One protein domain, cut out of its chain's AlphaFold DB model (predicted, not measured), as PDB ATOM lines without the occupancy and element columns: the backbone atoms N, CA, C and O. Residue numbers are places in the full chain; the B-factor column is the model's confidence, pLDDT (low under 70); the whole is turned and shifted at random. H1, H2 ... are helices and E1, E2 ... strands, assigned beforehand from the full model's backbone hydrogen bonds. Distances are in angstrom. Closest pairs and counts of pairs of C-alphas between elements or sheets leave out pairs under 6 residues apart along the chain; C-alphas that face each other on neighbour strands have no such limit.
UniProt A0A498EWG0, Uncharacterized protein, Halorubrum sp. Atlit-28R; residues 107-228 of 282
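AT A GLANCE: This is residues 107 to 228 of the 282 residues of an uncharacterized protein of Halorubrum sp. Atlit-28R (UniProt A0A498EWG0). What is the main picture? A strongly twisted six-stranded sheet runs through the middle, with H5 and H6 packed over one face and H2 over the other. The hairpin of E5 and E6 makes one edge, while H4 touches H2 at the side. What is it made of? The printed part has 122 residues, with six named helices and six named strands in the order E1 H1 H2 H3 E2 H4 E3 H5 E4 H6 E5 E6, class mixed; the mixed sheet's order is E3 E2 E4 E1 E5 E6. It is compact, with a radius of gyration of the C-alphas of 12.9 A, and rounded, spanning 30 by 29 by 26 A.

HOW THE PARTS SIT: How do the strands pair? E4, residues 198 to 203, is antiparallel to E1, residues 107 to 111, with N 108 and O 202 2.8 A apart, and parallel to E2, residues 150 to 154, with N 152 and O 199 at 2.8 A. Edge strand E3, residues 180 to 182, is parallel to E2, with N 153 and O 180 at 3.4 A. E5, residues 217 to 222, is antiparallel to E1, with N 218 and O 109 at 2.8 A, and forms a hairpin with edge strand E6, residues 225 to 227, with N 222 and O 225 at 3.0 A. What is on the faces? H5, residues 185 to 193, and H6, residues 204 to 212, are on the same face and H2, residues 125 to 132, on the opposite face: three layers, with helices on both faces. H5 and H6 touch at a steep tilt of 41 degrees, the same way, their closest C-alphas being those of Ala 185 and Gly 206, 5.1 A. And the other helices? H4, residues 162 to 170, only just touches H2, with 3 pairs of C-alphas within 8 A, the closest those of Ala 129 and Leu 168, 5.8 A. H1, residues 113 to 117, only grazes the sheet; H3, residues 139 to 142, is not on it. Are the helix backbones complete? Every O i to N i+4 pair is within hydrogen-bond range in H1, H2, H4 and H5, and 4 of 5 in H6; H3 is too short for such a pair.

IN THESE COORDINATES: Where are the anchors? E1 begins at C-alpha 107 (22.891, 25.332, -19.083), and E6 ends at C-alpha 227 (18.748, 36.952, -19.302). Which elements are long? E4 measures 16.8 A, E5 15.4 A and H6 12.9 A.

THE WHOLE: Are there cuts or long links? The printed part has no cut, and no link is long. Where is confidence low? Residues 153 to 163 and 174 to 183 have pLDDT under 70.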
ATOM      1  N   TRP A 107      22.253  25.444 -17.781       85.50
ATOM      2  CA  TRP A 107      22.891  25.332 -19.083       85.50
ATOM      3  C   TRP A 107      22.937  26.695 -19.757       85.50
ATOM      4  O   TRP A 107      21.915  27.339 -19.977       85.50
ATOM      5  N   ALA A 108      24.132  27.144 -20.115       88.00
ATOM      6  CA  ALA A 108      24.321  28.383 -20.851       88.00
ATOM      7  C   ALA A 108      24.756  28.094 -22.280       88.00
ATOM      8  O   ALA A 108      25.551  27.184 -22.537       88.00
ATOM      9  N   PHE A 109      24.295  28.929 -23.200       91.69
ATOM     10  CA  PHE A 109      24.887  28.987 -24.523       91.69
ATOM     11  C   PHE A 109      26.202  29.764 -24.459       91.69
ATOM     12  O   PHE A 109      26.292  30.814 -23.822       91.69
ATOM     13  N   ILE A 110      27.223  29.250 -25.132       93.56
ATOM     14  CA  ILE A 110      28.463  29.967 -25.410       93.56
ATOM     15  C   ILE A 110      28.639  30.094 -26.911       93.56
ATOM     16  O   ILE A 110      28.189  29.247 -27.689       93.56
ATOM     17  N   ILE A 111      29.322  31.155 -27.305       95.94
ATOM     18  CA  ILE A 111      29.544  31.507 -28.699       95.94
ATOM     19  C   ILE A 111      31.005  31.874 -28.922       95.94
ATOM     20  O   ILE A 111      31.712  32.303 -28.011       95.94
ATOM     21  N   SER A 112      31.463  31.709 -30.156       96.31
ATOM     22  CA  SER A 112      32.772  32.191 -30.584       96.31
ATOM     23  C   SER A 112      32.912  33.704 -30.349       96.31
ATOM     24  O   SER A 112      31.967  34.445 -30.634       96.31
ATOM     25  N   PRO A 113      34.088  34.204 -29.917       96.94
ATOM     26  CA  PRO A 113      34.312  35.639 -29.713       96.94
ATOM     27  C   PRO A 113      33.956  36.498 -30.933       96.94
ATOM     28  O   PRO A 113      33.313  37.532 -30.785       96.94
ATOM     29  N   ALA A 114      34.277  36.031 -32.145       96.62
ATOM     30  CA  ALA A 114      33.968  36.743 -33.385       96.62
ATOM     31  C   ALA A 114      32.458  36.953 -33.616       96.62
ATOM     32  O   ALA A 114      32.063  37.958 -34.207       96.62
ATOM     33  N   LEU A 115      31.598  36.044 -33.135       97.69
ATOM     34  CA  LEU A 115      30.144  36.221 -33.208       97.69
ATOM     35  C   LEU A 115      29.675  37.331 -32.267       97.69
ATOM     36  O   LEU A 115      28.909  38.198 -32.689       97.69
ATOM     37  N   ALA A 116      30.183  37.347 -31.031       96.81
ATOM     38  CA  ALA A 116      29.888  38.410 -30.075       96.81
ATOM     39  C   ALA A 116      30.372  39.777 -30.593       96.81
ATOM     40  O   ALA A 116      29.632  40.757 -30.551       96.81
ATOM     41  N   GLU A 117      31.579  39.840 -31.166       96.56
ATOM     42  CA  GLU A 117      32.121  41.049 -31.804       96.56
ATOM     43  C   GLU A 117      31.276  41.523 -32.998       96.56
ATOM     44  O   GLU A 117      31.167  42.725 -33.246       96.56
ATOM     45  N   ALA A 118      30.649  40.590 -33.717       96.75
ATOM     46  CA  ALA A 118      29.722  40.876 -34.807       96.75
ATOM     47  C   ALA A 118      28.300  41.249 -34.334       96.75
ATOM     48  O   ALA A 118      27.433  41.487 -35.172       96.75
ATOM     49  N   GLY A 119      28.054  41.327 -33.022       95.56
ATOM     50  CA  GLY A 119      26.770  41.732 -32.440       95.56
ATOM     51  C   GLY A 119      25.791  40.587 -32.170       95.56
ATOM     52  O   GLY A 119      24.643  40.849 -31.815       95.56
ATOM     53  N   ILE A 120      26.223  39.332 -32.307       97.50
ATOM     54  CA  ILE A 120      25.455  38.162 -31.866       97.50
ATOM     55  C   ILE A 120      25.777  37.944 -30.389       97.50
ATOM     56  O   ILE A 120      26.608  37.114 -30.059       97.50
ATOM     57  N   ASP A 121      25.177  38.745 -29.508       95.50
ATOM     58  CA  ASP A 121      25.361  38.654 -28.049       95.50
ATOM     59  C   ASP A 121      24.097  38.212 -27.298       95.50
ATOM     60  O   ASP A 121      24.178  37.787 -26.146       95.50
ATOM     61  N   ALA A 122      22.943  38.239 -27.967       97.19
ATOM     62  CA  ALA A 122      21.674  37.784 -27.429       97.19
ATOM     63  C   ALA A 122      20.777  37.224 -28.538       97.19
ATOM     64  O   ALA A 122      20.691  37.808 -29.620       97.19
ATOM     65  N   LEU A 123      20.067  36.129 -28.264       97.25
ATOM     66  CA  LEU A 123      19.079  35.548 -29.179       97.25
ATOM     67  C   LEU A 123      17.798  35.175 -28.431       97.25
ATOM     68  O   LEU A 123      17.812  34.837 -27.250       97.25
ATOM     69  N   THR A 124      16.667  35.220 -29.128       96.06
ATOM     70  CA  THR A 124      15.411  34.660 -28.609       96.06
ATOM     71  C   THR A 124      15.469  33.129 -28.586       96.06
ATOM     72  O   THR A 124      16.171  32.538 -29.415       96.06
ATOM     73  N   PRO A 125      14.695  32.465 -27.710       92.69
ATOM     74  CA  PRO A 125      14.588  31.010 -27.699       92.69
ATOM     75  C   PRO A 125      14.284  30.396 -29.073       92.69
ATOM     76  O   PRO A 125      14.973  29.469 -29.495       92.69
ATOM     77  N   GLY A 126      13.356  30.987 -29.832       92.69
ATOM     78  CA  GLY A 126      13.046  30.554 -31.198       92.69
ATOM     79  C   GLY A 126      14.220  30.694 -32.177       92.69
ATOM     80  O   GLY A 126      14.453  29.807 -32.989       92.69
ATOM     81  N   GLN A 127      15.018  31.765 -32.087       95.25
ATOM     82  CA  GLN A 127      16.215  31.909 -32.932       95.25
ATOM     83  C   GLN A 127      17.278  30.864 -32.598       95.25
ATOM     84  O   GLN A 127      17.898  30.314 -33.505       95.25
ATOM     85  N   ILE A 128      17.481  30.579 -31.309       93.75
ATOM     86  CA  ILE A 128      18.397  29.528 -30.862       93.75
ATOM     87  C   ILE A 128      17.915  28.176 -31.398       93.75
ATOM     88  O   ILE A 128      18.679  27.468 -32.049       93.75
ATOM     89  N   ALA A 129      16.632  27.862 -31.215       89.69
ATOM     90  CA  ALA A 129      15.995  26.664 -31.749       89.69
ATOM     91  C   ALA A 129      16.208  26.515 -33.269       89.69
ATOM     92  O   ALA A 129      16.653  25.459 -33.717       89.69
ATOM     93  N   SER A 130      15.990  27.568 -34.065       91.19
ATOM     94  CA  SER A 130      16.229  27.544 -35.516       91.19
ATOM     95  C   SER A 130      17.703  27.334 -35.898       91.19
ATOM     96  O   SER A 130      17.984  26.711 -36.924       91.19
ATOM     97  N   VAL A 131      18.665  27.812 -35.097       91.69
ATOM     98  CA  VAL A 131      20.096  27.516 -35.309       91.69
ATOM     99  C   VAL A 131      20.387  26.039 -35.047       91.69
ATOM    100  O   VAL A 131      21.018  25.383 -35.872       91.69
ATOM    101  N   TYR A 132      19.886  25.493 -33.940       86.75
ATOM    102  CA  TYR A 132      20.104  24.091 -33.574       86.75
ATOM    103  C   TYR A 132      19.376  23.089 -34.481       86.75
ATOM    104  O   TYR A 132      19.837  21.960 -34.625       86.75
ATOM    105  N   GLN A 133      18.298  23.508 -35.145       84.88
ATOM    106  CA  GLN A 133      17.608  22.735 -36.185       84.88
ATOM    107  C   GLN A 133      18.235  22.873 -37.582       84.88
ATOM    108  O   GLN A 133      17.800  22.214 -38.525       84.88
ATOM    109  N   GLY A 134      19.247  23.731 -37.747       87.56
ATOM    110  CA  GLY A 134      19.870  23.987 -39.047       87.56
ATOM    111  C   GLY A 134      18.992  24.782 -40.022       87.56
ATOM    112  O   GLY A 134      19.310  24.854 -41.208       87.56
ATOM    113  N   GLU A 135      17.905  25.399 -39.550       90.94
ATOM    114  CA  GLU A 135      17.086  26.314 -40.355       90.94
ATOM    115  C   GLU A 135      17.850  27.610 -40.652       90.94
ATOM    116  O   GLU A 135      17.773  28.164 -41.753       90.94
ATOM    117  N   VAL A 136      18.642  28.074 -39.679       93.38
ATOM    118  CA  VAL A 136      19.626  29.135 -39.889       93.38
ATOM    119  C   VAL A 136      20.888  28.511 -40.477       93.38
ATOM    120  O   VAL A 136      21.710  27.942 -39.769       93.38
ATOM    121  N   THR A 137      21.057  28.650 -41.789       94.56
ATOM    122  CA  THR A 137      22.236  28.150 -42.519       94.56
ATOM    123  C   THR A 137      23.352  29.190 -42.655       94.56
ATOM    124  O   THR A 137      24.437  28.877 -43.137       94.56
ATOM    125  N   ASN A 138      23.106  30.435 -42.235       97.44
ATOM    126  CA  ASN A 138      24.088  31.518 -42.247       97.44
ATOM    127  C   ASN A 138      23.775  32.554 -41.156       97.44
ATOM    128  O   ASN A 138      22.628  32.994 -41.031       97.44
ATOM    129  N   TRP A 139      24.791  32.985 -40.405       98.06
ATOM    130  CA  TRP A 139      24.650  33.970 -39.326       98.06
ATOM    131  C   TRP A 139      24.112  35.332 -39.789       98.06
ATOM    132  O   TRP A 139      23.501  36.037 -38.983       98.06
ATOM    133  N   GLN A 140      24.229  35.686 -41.074       97.50
ATOM    134  CA  GLN A 140      23.602  36.889 -41.640       97.50
ATOM    135  C   GLN A 140      22.090  36.951 -41.409       97.50
ATOM    136  O   GLN A 140      21.545  38.046 -41.266       97.50
ATOM    137  N   ALA A 141      21.405  35.806 -41.333       97.69
ATOM    138  CA  ALA A 141      19.970  35.761 -41.046       97.69
ATOM    139  C   ALA A 141      19.622  36.337 -39.661       97.69
ATOM    140  O   ALA A 141      18.495  36.773 -39.436       97.69
ATOM    141  N   LEU A 142      20.599  36.366 -38.752       97.25
ATOM    142  CA  LEU A 142      20.493  36.896 -37.396       97.25
ATOM    143  C   LEU A 142      21.295  38.196 -37.213       97.25
ATOM    144  O   LEU A 142      21.450  38.666 -36.092       97.25
ATOM    145  N   GLY A 143      21.789  38.794 -38.305       95.25
ATOM    146  CA  GLY A 143      22.586  40.025 -38.278       95.25
ATOM    147  C   GLY A 143      24.087  39.822 -38.040       95.25
ATOM    148  O   GLY A 143      24.798  40.805 -37.854       95.25
ATOM    149  N   GLY A 144      24.564  38.577 -38.059       96.19
ATOM    150  CA  GLY A 144      25.964  38.217 -37.848       96.19
ATOM    151  C   GLY A 144      26.793  38.153 -39.142       96.19
ATOM    152  O   GLY A 144      26.375  38.657 -40.190       96.19
ATOM    153  N   PRO A 145      27.989  37.538 -39.091       97.06
ATOM    154  CA  PRO A 145      28.900  37.458 -40.232       97.06
ATOM    155  C   PRO A 145      28.391  36.519 -41.341       97.06
ATOM    156  O   PRO A 145      27.518  35.687 -41.120       97.06
ATOM    157  N   ASP A 146      28.975  36.619 -42.542       97.38
ATOM    158  CA  ASP A 146      28.728  35.678 -43.649       97.38
ATOM    159  C   ASP A 146      29.437  34.341 -43.402       97.38
ATOM    160  O   ASP A 146      30.508  34.070 -43.952       97.38
ATOM    161  N   GLN A 147      28.896  33.549 -42.481       96.69
ATOM    162  CA  GLN A 147      29.445  32.268 -42.051       96.69
ATOM    163  C   GLN A 147      28.308  31.294 -41.735       96.69
ATOM    164  O   GLN A 147      27.294  31.674 -41.148       96.69
ATOM    165  N   GLU A 148      28.499  30.024 -42.083       95.44
ATOM    166  CA  GLU A 148      27.612  28.934 -41.667       95.44
ATOM    167  C   GLU A 148      27.749  28.690 -40.152       95.44
ATOM    168  O   GLU A 148      28.883  28.671 -39.660       95.44
ATOM    169  N   PRO A 149      26.654  28.500 -39.392       94.44
ATOM    170  CA  PRO A 149      26.744  28.153 -37.980       94.44
ATOM    171  C   PRO A 149      27.449  26.822 -37.741       94.44
ATOM    172  O   PRO A 149      27.053  25.777 -38.251       94.44
ATOM    173  N   PHE A 150      28.478  26.851 -36.898       91.31
ATOM    174  CA  PHE A 150      29.067  25.638 -36.352       91.31
ATOM    175  C   PHE A 150      28.397  25.324 -35.012       91.31
ATOM    176  O   PHE A 150      28.719  25.925 -33.987       91.31
ATOM    177  N   VAL A 151      27.447  24.392 -35.023       87.12
ATOM    178  CA  VAL A 151      26.683  24.012 -33.830       87.12
ATOM    179  C   VAL A 151      27.395  22.889 -33.076       87.12
ATOM    180  O   VAL A 151      27.797  21.875 -33.654       87.12
ATOM    181  N   PHE A 152      27.545  23.066 -31.769       77.94
ATOM    182  CA  PHE A 152      28.111  22.081 -30.860       77.94
ATOM    183  C   PHE A 152      27.061  21.524 -29.900       77.94
ATOM    184  O   PHE A 152      26.235  22.254 -29.347       77.94
ATOM    185  N   LEU A 153      27.187  20.225 -29.633       66.12
ATOM    186  CA  LEU A 153      26.479  19.516 -28.572       66.12
ATOM    187  C   LEU A 153      27.538  18.831 -27.695       66.12
ATOM    188  O   LEU A 153      28.429  18.161 -28.219       66.12
ATOM    189  N   GLY A 154      27.489  18.983 -26.370       56.72
ATOM    190  CA  GLY A 154      28.378  18.219 -25.482       56.72
ATOM    191  C   GLY A 154      28.200  16.703 -25.685       56.72
ATOM    192  O   GLY A 154      27.125  16.237 -26.041       56.72
ATOM    193  N   ALA A 155      29.243  15.899 -25.510       47.53
ATOM    194  CA  ALA A 155      29.161  14.436 -25.560       47.53
ATOM    195  C   ALA A 155      28.642  13.850 -24.244       47.53
ATOM    196  O   ALA A 155      27.984  12.818 -24.311       47.53
ATOM    197  N   ASP A 156      28.836  14.541 -23.110       45.91
ATOM    198  CA  ASP A 156      28.159  14.256 -21.829       45.91
ATOM    199  C   ASP A 156      26.655  14.574 -21.868       45.91
ATOM    200  O   ASP A 156      25.914  14.260 -20.945       45.91
ATOM    201  N   VAL A 157      26.165  15.054 -23.014       46.09
ATOM    202  CA  VAL A 157      24.762  14.953 -23.433       46.09
ATOM    203  C   VAL A 157      24.466  13.492 -23.853       46.09
ATOM    204  O   VAL A 157      23.896  13.202 -24.916       46.09
ATOM    205  N   THR A 158      24.946  12.522 -23.064       39.62
ATOM    206  CA  THR A 158      24.498  11.130 -23.134       39.62
ATOM    207  C   THR A 158      23.101  11.083 -22.529       39.62
ATOM    208  O   THR A 158      22.942  10.969 -21.320       39.62
ATOM    209  N   GLY A 159      22.102  11.213 -23.402       43.41
ATOM    210  CA  GLY A 159      20.760  11.662 -23.034       43.41
ATOM    211  C   GLY A 159      20.738  13.175 -23.192       43.41
ATOM    212  O   GLY A 159      21.553  13.860 -22.588       43.41
ATOM    213  N   VAL A 160      19.905  13.697 -24.092       50.81
ATOM    214  CA  VAL A 160      19.738  15.147 -24.214       50.81
ATOM    215  C   VAL A 160      19.328  15.645 -22.848       50.81
ATOM    216  O   VAL A 160      18.305  15.186 -22.356       50.81
ATOM    217  N   ASP A 161      20.173  16.472 -22.232       62.31
ATOM    218  CA  ASP A 161      19.891  17.059 -20.937       62.31
ATOM    219  C   ASP A 161      18.467  17.619 -20.978       62.31
ATOM    220  O   ASP A 161      18.188  18.467 -21.832       62.31
ATOM    221  N   PRO A 162      17.526  17.075 -20.204       62.25
ATOM    222  CA  PRO A 162      16.125  17.383 -20.418       62.25
ATOM    223  C   PRO A 162      15.743  18.845 -20.234       62.25
ATOM    224  O   PRO A 162      14.720  19.235 -20.788       62.25
ATOM    225  N   ALA A 163      16.535  19.660 -19.529       68.44
ATOM    226  CA  ALA A 163      16.321  21.107 -19.505       68.44
ATOM    227  C   ALA A 163      16.547  21.703 -20.905       68.44
ATOM    228  O   ALA A 163      15.693  22.403 -21.446       68.44
ATOM    229  N   TYR A 164      17.652  21.331 -21.553       73.06
ATOM    230  CA  TYR A 164      17.945  21.710 -22.936       73.06
ATOM    231  C   TYR A 164      16.975  21.061 -23.941       73.06
ATOM    232  O   TYR A 164      16.534  21.706 -24.894       73.06
ATOM    233  N   GLU A 165      16.595  19.798 -23.731       72.62
ATOM    234  CA  GLU A 165      15.616  19.112 -24.576       72.62
ATOM    235  C   GLU A 165      14.236  19.772 -24.494       72.62
ATOM    236  O   GLU A 165      13.573  19.951 -25.516       72.62
ATOM    237  N   SER A 166      13.810  20.142 -23.286       74.38
ATOM    238  CA  SER A 166      12.549  20.840 -23.049       74.38
ATOM    239  C   SER A 166      12.591  22.239 -23.638       74.38
ATOM    240  O   SER A 166      11.682  22.578 -24.386       74.38
ATOM    241  N   PHE A 167      13.677  22.990 -23.432       81.62
ATOM    242  CA  PHE A 167      13.881  24.298 -24.056       81.62
ATOM    243  C   PHE A 167      13.713  24.235 -25.578       81.62
ATOM    244  O   PHE A 167      13.006  25.053 -26.163       81.62
ATOM    245  N   LEU A 168      14.322  23.241 -26.234       78.50
ATOM    246  CA  LEU A 168      14.146  23.044 -27.670       78.50
ATOM    247  C   LEU A 168      12.696  22.689 -28.023       78.50
ATOM    248  O   LEU A 168      12.109  23.328 -28.893       78.50
ATOM    249  N   ARG A 169      12.092  21.713 -27.336       77.38
ATOM    250  CA  ARG A 169      10.717  21.269 -27.618       77.38
ATOM    251  C   ARG A 169       9.672  22.361 -27.420       77.38
ATOM    252  O   ARG A 169       8.746  22.452 -28.217       77.38
ATOM    253  N   GLU A 170       9.810  23.173 -26.378       82.88
ATOM    254  CA  GLU A 170       8.940  24.320 -26.096       82.88
ATOM    255  C   GLU A 170       9.030  25.401 -27.177       82.88
ATOM    256  O   GLU A 170       8.114  26.205 -27.326       82.88
ATOM    257  N   ASN A 171      10.111  25.388 -27.959       82.06
ATOM    258  CA  ASN A 171      10.352  26.287 -29.081       82.06
ATOM    259  C   ASN A 171      10.250  25.563 -30.432       82.06
ATOM    260  O   ASN A 171      10.938  25.925 -31.386       82.06
ATOM    261  N   ASP A 172       9.397  24.533 -30.497       79.56
ATOM    262  CA  ASP A 172       9.076  23.749 -31.694       79.56
ATOM    263  C   ASP A 172      10.300  23.111 -32.385       79.56
ATOM    264  O   ASP A 172      10.247  22.762 -33.565       79.56
ATOM    265  N   ALA A 173      11.403  22.912 -31.650       74.44
ATOM    266  CA  ALA A 173      12.578  22.210 -32.141       74.44
ATOM    267  C   ALA A 173      12.569  20.729 -31.791       74.44
ATOM    268  O   ALA A 173      12.362  20.316 -30.648       74.44
ATOM    269  N   VAL A 174      12.896  19.915 -32.794       66.12
ATOM    270  CA  VAL A 174      13.291  18.528 -32.568       66.12
ATOM    271  C   VAL A 174      14.789  18.523 -32.260       66.12
ATOM    272  O   VAL A 174      15.551  19.114 -33.027       66.12
ATOM    273  N   PRO A 175      15.243  17.850 -31.186       58.84
ATOM    274  CA  PRO A 175      16.660  17.581 -30.959       58.84
ATOM    275  C   PRO A 175      17.193  16.614 -32.033       58.84
ATOM    276  O   PRO A 175      17.458  15.438 -31.781       58.84
ATOM    277  N   GLU A 176      17.300  17.066 -33.279       57.19
ATOM    278  CA  GLU A 176      18.020  16.341 -34.314       57.19
ATOM    279  C   GLU A 176      19.522  16.519 -34.077       57.19
ATOM    280  O   GLU A 176      19.984  17.547 -33.588       57.19
ATOM    281  N   ALA A 177      20.296  15.470 -34.353       50.56
ATOM    282  CA  ALA A 177      21.714  15.367 -34.019       50.56
ATOM    283  C   ALA A 177      22.610  16.248 -34.915       50.56
ATOM    284  O   ALA A 177      23.549  15.751 -35.540       50.56
ATOM    285  N   LEU A 178      22.324  17.544 -35.002       51.47
ATOM    286  CA  LEU A 178      23.175  18.519 -35.659       51.47
ATOM    287  C   LEU A 178      24.231  18.992 -34.664       51.47
ATOM    288  O   LEU A 178      23.953  19.695 -33.697       51.47
ATOM    289  N   GLY A 179      25.463  18.558 -34.899       58.19
ATOM    290  CA  GLY A 179      26.627  19.086 -34.208       58.19
ATOM    291  C   GLY A 179      27.695  18.044 -33.932       58.19
ATOM    292  O   GLY A 179      27.443  16.841 -33.824       58.19
ATOM    293  N   ALA A 180      28.927  18.520 -33.817       53.97
ATOM    294  CA  ALA A 180      30.027  17.691 -33.358       53.97
ATOM    295  C   ALA A 180      29.896  17.458 -31.841       53.97
ATOM    296  O   ALA A 180      29.651  18.400 -31.087       53.97
ATOM    297  N   ARG A 181      30.048  16.197 -31.410       60.84
ATOM    298  CA  ARG A 181      29.984  15.780 -29.998       60.84
ATOM    299  C   ARG A 181      31.367  15.861 -29.351       60.84
ATOM    300  O   ARG A 181      32.304  15.269 -29.882       60.84
ATOM    301  N   TYR A 182      31.479  16.539 -28.207       56.44
ATOM    302  CA  TYR A 182      32.752  16.744 -27.485       56.44
ATOM    303  C   TYR A 182      32.741  16.184 -26.068       56.44
ATOM    304  O   TYR A 182      31.828  16.479 -25.311       56.44
ATOM    305  N   GLY A 183      33.767  15.415 -25.699       59.00
ATOM    306  CA  GLY A 183      33.834  14.623 -24.467       59.00
ATOM    307  C   GLY A 183      33.652  15.426 -23.185       59.00
ATOM    308  O   GLY A 183      32.989  14.959 -22.274       59.00
ATOM    309  N   GLN A 184      34.246  16.617 -23.110       70.81
ATOM    310  CA  GLN A 184      34.261  17.444 -21.899       70.81
ATOM    311  C   GLN A 184      34.052  18.925 -22.232       70.81
ATOM    312  O   GLN A 184      34.456  19.389 -23.301       70.81
ATOM    313  N   ALA A 185      33.496  19.695 -21.289       76.31
ATOM    314  CA  ALA A 185      33.279  21.141 -21.445       76.31
ATOM    315  C   ALA A 185      34.558  21.900 -21.855       76.31
ATOM    316  O   ALA A 185      34.500  22.835 -22.649       76.31
ATOM    317  N   ASP A 186      35.723  21.467 -21.367       83.19
ATOM    318  CA  ASP A 186      37.022  22.055 -21.702       83.19
ATOM    319  C   ASP A 186      37.362  21.955 -23.200       83.19
ATOM    320  O   ASP A 186      37.837  22.919 -23.808       83.19
ATOM    321  N   GLU A 187      37.078  20.805 -23.816       82.69
ATOM    322  CA  GLU A 187      37.323  20.571 -25.241       82.69
ATOM    323  C   GLU A 187      36.430  21.474 -26.093       82.69
ATOM    324  O   GLU A 187      36.903  22.087 -27.050       82.69
ATOM    325  N   PHE A 188      35.157  21.604 -25.712       80.12
ATOM    326  CA  PHE A 188      34.223  22.463 -26.426       80.12
ATOM    327  C   PHE A 188      34.583  23.947 -26.280       80.12
ATOM    328  O   PHE A 188      34.687  24.642 -27.288       80.12
ATOM    329  N   VAL A 189      34.857  24.433 -25.066       89.19
ATOM    330  CA  VAL A 189      35.266  25.832 -24.869       89.19
ATOM    331  C   VAL A 189      36.520  26.154 -25.690       89.19
ATOM    332  O   VAL A 189      36.598  27.221 -26.294       89.19
ATOM    333  N   THR A 190      37.482  25.228 -25.773       90.00
ATOM    334  CA  THR A 190      38.658  25.385 -26.653       90.00
ATOM    335  C   THR A 190      38.233  25.508 -28.113       90.00
ATOM    336  O   THR A 190      38.628  26.439 -28.809       90.00
ATOM    337  N   ALA A 191      37.375  24.598 -28.572       86.94
ATOM    338  CA  ALA A 191      36.910  24.557 -29.947       86.94
ATOM    339  C   ALA A 191      36.099  25.806 -30.352       86.94
ATOM    340  O   ALA A 191      36.180  26.205 -31.516       86.94
ATOM    341  N   ALA A 192      35.341  26.404 -29.425       90.75
ATOM    342  CA  ALA A 192      34.623  27.666 -29.612       90.75
ATOM    343  C   ALA A 192      35.574  28.872 -29.663       90.75
ATOM    344  O   ALA A 192      35.377  29.760 -30.490       90.75
ATOM    345  N   ALA A 193      36.623  28.879 -28.831       92.94
ATOM    346  CA  ALA A 193      37.653  29.920 -28.831       92.94
ATOM    347  C   ALA A 193      38.486  29.946 -30.126       92.94
ATOM    348  O   ALA A 193      38.972  30.998 -30.526       92.94
ATOM    349  N   GLU A 194      38.665  28.791 -30.770       92.00
ATOM    350  CA  GLU A 194      39.457  28.631 -32.000       92.00
ATOM    351  C   GLU A 194      38.641  28.788 -33.297       92.00
ATOM    352  O   GLU A 194      39.186  28.649 -34.393       92.00
ATOM    353  N   ARG A 195      37.330  29.031 -33.192       92.56
ATOM    354  CA  ARG A 195      36.414  29.218 -34.326       92.56
ATOM    355  C   ARG A 195      35.813  30.615 -34.299       92.56
ATOM    356  O   ARG A 195      35.692  31.211 -33.236       92.56
ATOM    357  N   ASP A 196      35.340  31.059 -35.461       96.06
ATOM    358  CA  ASP A 196      34.724  32.381 -35.632       96.06
ATOM    359  C   ASP A 196      33.199  32.323 -35.827       96.06
ATOM    360  O   ASP A 196      32.538  33.349 -35.959       96.06
ATOM    361  N   ASN A 197      32.625  31.123 -35.882       95.94
ATOM    362  CA  ASN A 197      31.258  30.890 -36.343       95.94
ATOM    363  C   ASN A 197      30.460  29.941 -35.447       95.94
ATOM    364  O   ASN A 197      29.459  29.382 -35.905       95.94
ATOM    365  N   ALA A 198      30.901  29.710 -34.210       93.88
ATOM    366  CA  ALA A 198      30.378  28.614 -33.421       93.88
ATOM    367  C   ALA A 198      29.447  29.008 -32.276       93.88
ATOM    368  O   ALA A 198      29.620  30.043 -31.639       93.88
ATOM    369  N   ILE A 199      28.497  28.118 -31.995       92.75
ATOM    370  CA  ILE A 199      27.566  28.164 -30.869       92.75
ATOM    371  C   ILE A 199      27.489  26.778 -30.234       92.75
ATOM    372  O   ILE A 199      27.533  25.763 -30.930       92.75
ATOM    373  N   GLY A 200      27.354  26.714 -28.918       87.94
ATOM    374  CA  GLY A 200      27.066  25.464 -28.232       87.94
ATOM    375  C   GLY A 200      26.563  25.686 -26.820       87.94
ATOM    376  O   GLY A 200      26.544  26.809 -26.328       87.94
ATOM    377  N   VAL A 201      26.179  24.597 -26.165       85.62
ATOM    378  CA  VAL A 201      25.617  24.609 -24.813       85.62
ATOM    379  C   VAL A 201      26.590  23.955 -23.832       85.62
ATOM    380  O   VAL A 201      27.191  22.923 -24.138       85.62
ATOM    381  N   VAL A 202      26.765  24.562 -22.658       84.06
ATOM    382  CA  VAL A 202      27.560  24.029 -21.542       84.06
ATOM    383  C   VAL A 202      26.776  24.096 -20.241       84.06
ATOM    384  O   VAL A 202      26.043  25.050 -20.008       84.06
ATOM    385  N   GLN A 203      27.002  23.128 -19.357       81.62
ATOM    386  CA  GLN A 203      26.586  23.226 -17.957       81.62
ATOM    387  C   GLN A 203      27.331  24.354 -17.226       81.62
ATOM    388  O   GLN A 203      28.383  24.822 -17.679       81.62
ATOM    389  N   ALA A 204      26.834  24.742 -16.053       80.62
ATOM    390  CA  ALA A 204      27.398  25.785 -15.195       80.62
ATOM    391  C   ALA A 204      28.923  25.664 -14.974       80.62
ATOM    392  O   ALA A 204      29.650  26.661 -15.046       80.62
ATOM    393  N   GLY A 205      29.450  24.446 -14.800       79.56
ATOM    394  CA  GLY A 205      30.896  24.206 -14.712       79.56
ATOM    395  C   GLY A 205      31.687  24.655 -15.955       79.56
ATOM    396  O   GLY A 205      32.799  25.175 -15.830       79.56
ATOM    397  N   GLY A 206      31.103  24.515 -17.149       83.69
ATOM    398  CA  GLY A 206      31.673  24.965 -18.419       83.69
ATOM    399  C   GLY A 206      31.596  26.478 -18.630       83.69
ATOM    400  O   GLY A 206      32.504  27.040 -19.237       83.69
ATOM    401  N   VAL A 207      30.600  27.160 -18.052       86.50
ATOM    402  CA  VAL A 207      30.495  28.635 -18.075       86.50
ATOM    403  C   VAL A 207      31.715  29.285 -17.427       86.50
ATOM    404  O   VAL A 207      32.296  30.229 -17.964       86.50
ATOM    405  N   ARG A 208      32.168  28.737 -16.293       83.31
ATOM    406  CA  ARG A 208      33.405  29.181 -15.637       83.31
ATOM    407  C   ARG A 208      34.615  29.025 -16.563       83.31
ATOM    408  O   ARG A 208      35.405  29.956 -16.683       83.31
ATOM    409  N   ILE A 209      34.754  27.866 -17.208       86.44
ATOM    410  CA  ILE A 209      35.870  27.582 -18.126       86.44
ATOM    411  C   ILE A 209      35.833  28.545 -19.322       86.44
ATOM    412  O   ILE A 209      36.875  29.072 -19.707       86.44
ATOM    413  N   ALA A 210      34.643  28.813 -19.871       90.25
ATOM    414  CA  ALA A 210      34.424  29.779 -20.945       90.25
ATOM    415  C   ALA A 210      34.896  31.178 -20.546       90.25
ATOM    416  O   ALA A 210      35.756  31.750 -21.216       90.25
ATOM    417  N   ARG A 211      34.439  31.678 -19.393       88.94
ATOM    418  CA  ARG A 211      34.861  32.972 -18.845       88.94
ATOM    419  C   ARG A 211      36.377  33.059 -18.669       88.94
ATOM    420  O   ARG A 211      36.984  34.036 -19.098       88.94
ATOM    421  N   ASP A 212      36.994  32.045 -18.065       87.62
ATOM    422  CA  ASP A 212      38.438  32.031 -17.797       87.62
ATOM    423  C   ASP A 212      39.274  31.999 -19.097       87.62
ATOM    424  O   ASP A 212      40.442  32.390 -19.096       87.62
ATOM    425  N   ARG A 213      38.673  31.572 -20.218       91.38
ATOM    426  CA  ARG A 213      39.276  31.532 -21.562       91.38
ATOM    427  C   ARG A 213      38.814  32.660 -22.489       91.38
ATOM    428  O   ARG A 213      39.229  32.688 -23.643       91.38
ATOM    429  N   GLY A 214      37.988  33.587 -22.003       92.25
ATOM    430  CA  GLY A 214      37.463  34.694 -22.807       92.25
ATOM    431  C   GLY A 214      36.459  34.273 -23.884       92.25
ATOM    432  O   GLY A 214      36.296  34.991 -24.864       92.25
ATOM    433  N   VAL A 215      35.795  33.126 -23.720       95.44
ATOM    434  CA  VAL A 215      34.692  32.698 -24.590       95.44
ATOM    435  C   VAL A 215      33.381  33.268 -24.036       95.44
ATOM    436  O   VAL A 215      33.038  32.965 -22.888       95.44
ATOM    437  N   PRO A 216      32.662  34.110 -24.799       95.31
ATOM    438  CA  PRO A 216      31.440  34.742 -24.325       95.31
ATOM    439  C   PRO A 216      30.289  33.748 -24.148       95.31
ATOM    440  O   PRO A 216      30.142  32.779 -24.897       95.31
ATOM    441  N   THR A 217      29.449  34.036 -23.152       94.44
ATOM    442  CA  THR A 217      28.103  33.455 -23.059       94.44
ATOM    443  C   THR A 217      27.157  34.250 -23.953       94.44
ATOM    444  O   THR A 217      27.395  35.429 -24.209       94.44
ATOM    445  N   LEU A 218      26.125  33.582 -24.459       95.75
ATOM    446  CA  LEU A 218      25.047  34.189 -25.225       95.75
ATOM    447  C   LEU A 218      23.858  34.427 -24.292       95.75
ATOM    448  O   LEU A 218      23.372  33.483 -23.662       95.75
ATOM    449  N   ASP A 219      23.368  35.662 -24.246       96.12
ATOM    450  CA  ASP A 219      22.161  35.999 -23.495       96.12
ATOM    451  C   ASP A 219      20.921  35.421 -24.189       96.12
ATOM    452  O   ASP A 219      20.809  35.399 -25.421       96.12
ATOM    453  N   VAL A 220      19.935  35.011 -23.395       95.12
ATOM    454  CA  VAL A 220      18.636  34.575 -23.912       95.12
ATOM    455  C   VAL A 220      17.624  35.703 -23.735       95.12
ATOM    456  O   VAL A 220      17.463  36.248 -22.644       95.12
ATOM    457  N   LEU A 221      16.944  36.078 -24.820       95.25
ATOM    458  CA  LEU A 221      15.906  37.110 -24.822       95.25
ATOM    459  C   LEU A 221      14.551  36.502 -24.441       95.25
ATOM    460  O   LEU A 221      13.833  35.997 -25.307       95.25
ATOM    461  N   VAL A 222      14.197  36.579 -23.159       89.88
ATOM    462  CA  VAL A 222      12.901  36.140 -22.615       89.88
ATOM    463  C   VAL A 222      12.046  37.374 -22.351       89.88
ATOM    464  O   VAL A 222      12.503  38.306 -21.696       89.88
ATOM    465  N   ASP A 223      10.832  37.424 -22.905       89.88
ATOM    466  CA  ASP A 223       9.922  38.579 -22.788       89.88
ATOM    467  C   ASP A 223      10.560  39.931 -23.174       89.88
ATOM    468  O   ASP A 223      10.271  40.977 -22.597       89.88
ATOM    469  N   ALA A 224      11.432  39.909 -24.189       89.62
ATOM    470  CA  ALA A 224      12.241  41.047 -24.648       89.62
ATOM    471  C   ALA A 224      13.262  41.589 -23.624       89.62
ATOM    472  O   ALA A 224      13.861  42.643 -23.853       89.62
ATOM    473  N   GLU A 225      13.522  40.854 -22.544       94.12
ATOM    474  CA  GLU A 225      14.584  41.125 -21.581       94.12
ATOM    475  C   GLU A 225      15.763  40.170 -21.798       94.12
ATOM    476  O   GLU A 225      15.584  38.978 -22.048       94.12
ATOM    477  N   ARG A 226      16.989  40.695 -21.703       95.12
ATOM    478  CA  ARG A 226      18.201  39.869 -21.710       95.12
ATOM    479  C   ARG A 226      18.310  39.135 -20.380       95.12
ATOM    480  O   ARG A 226      18.261  39.774 -19.331       95.12
ATOM    481  N   ARG A 227      18.477  37.817 -20.447       93.81
ATOM    482  CA  ARG A 227      18.748  36.952 -19.302       93.81
ATOM    483  C   ARG A 227      20.061  36.220 -19.532       93.81
ATOM    484  O   ARG A 227      20.236  35.544 -20.546       93.81
ATOM    485  N   THR A 228      20.955  36.325 -18.565       91.94
ATOM    486  CA  THR A 228      22.117  35.454 -18.423       91.94
ATOM    487  C   THR A 228      21.728  34.219 -17.618       91.94
ATOM    488  O   THR A 228      20.734  34.225 -16.895       91.94
TER     489      THR A 228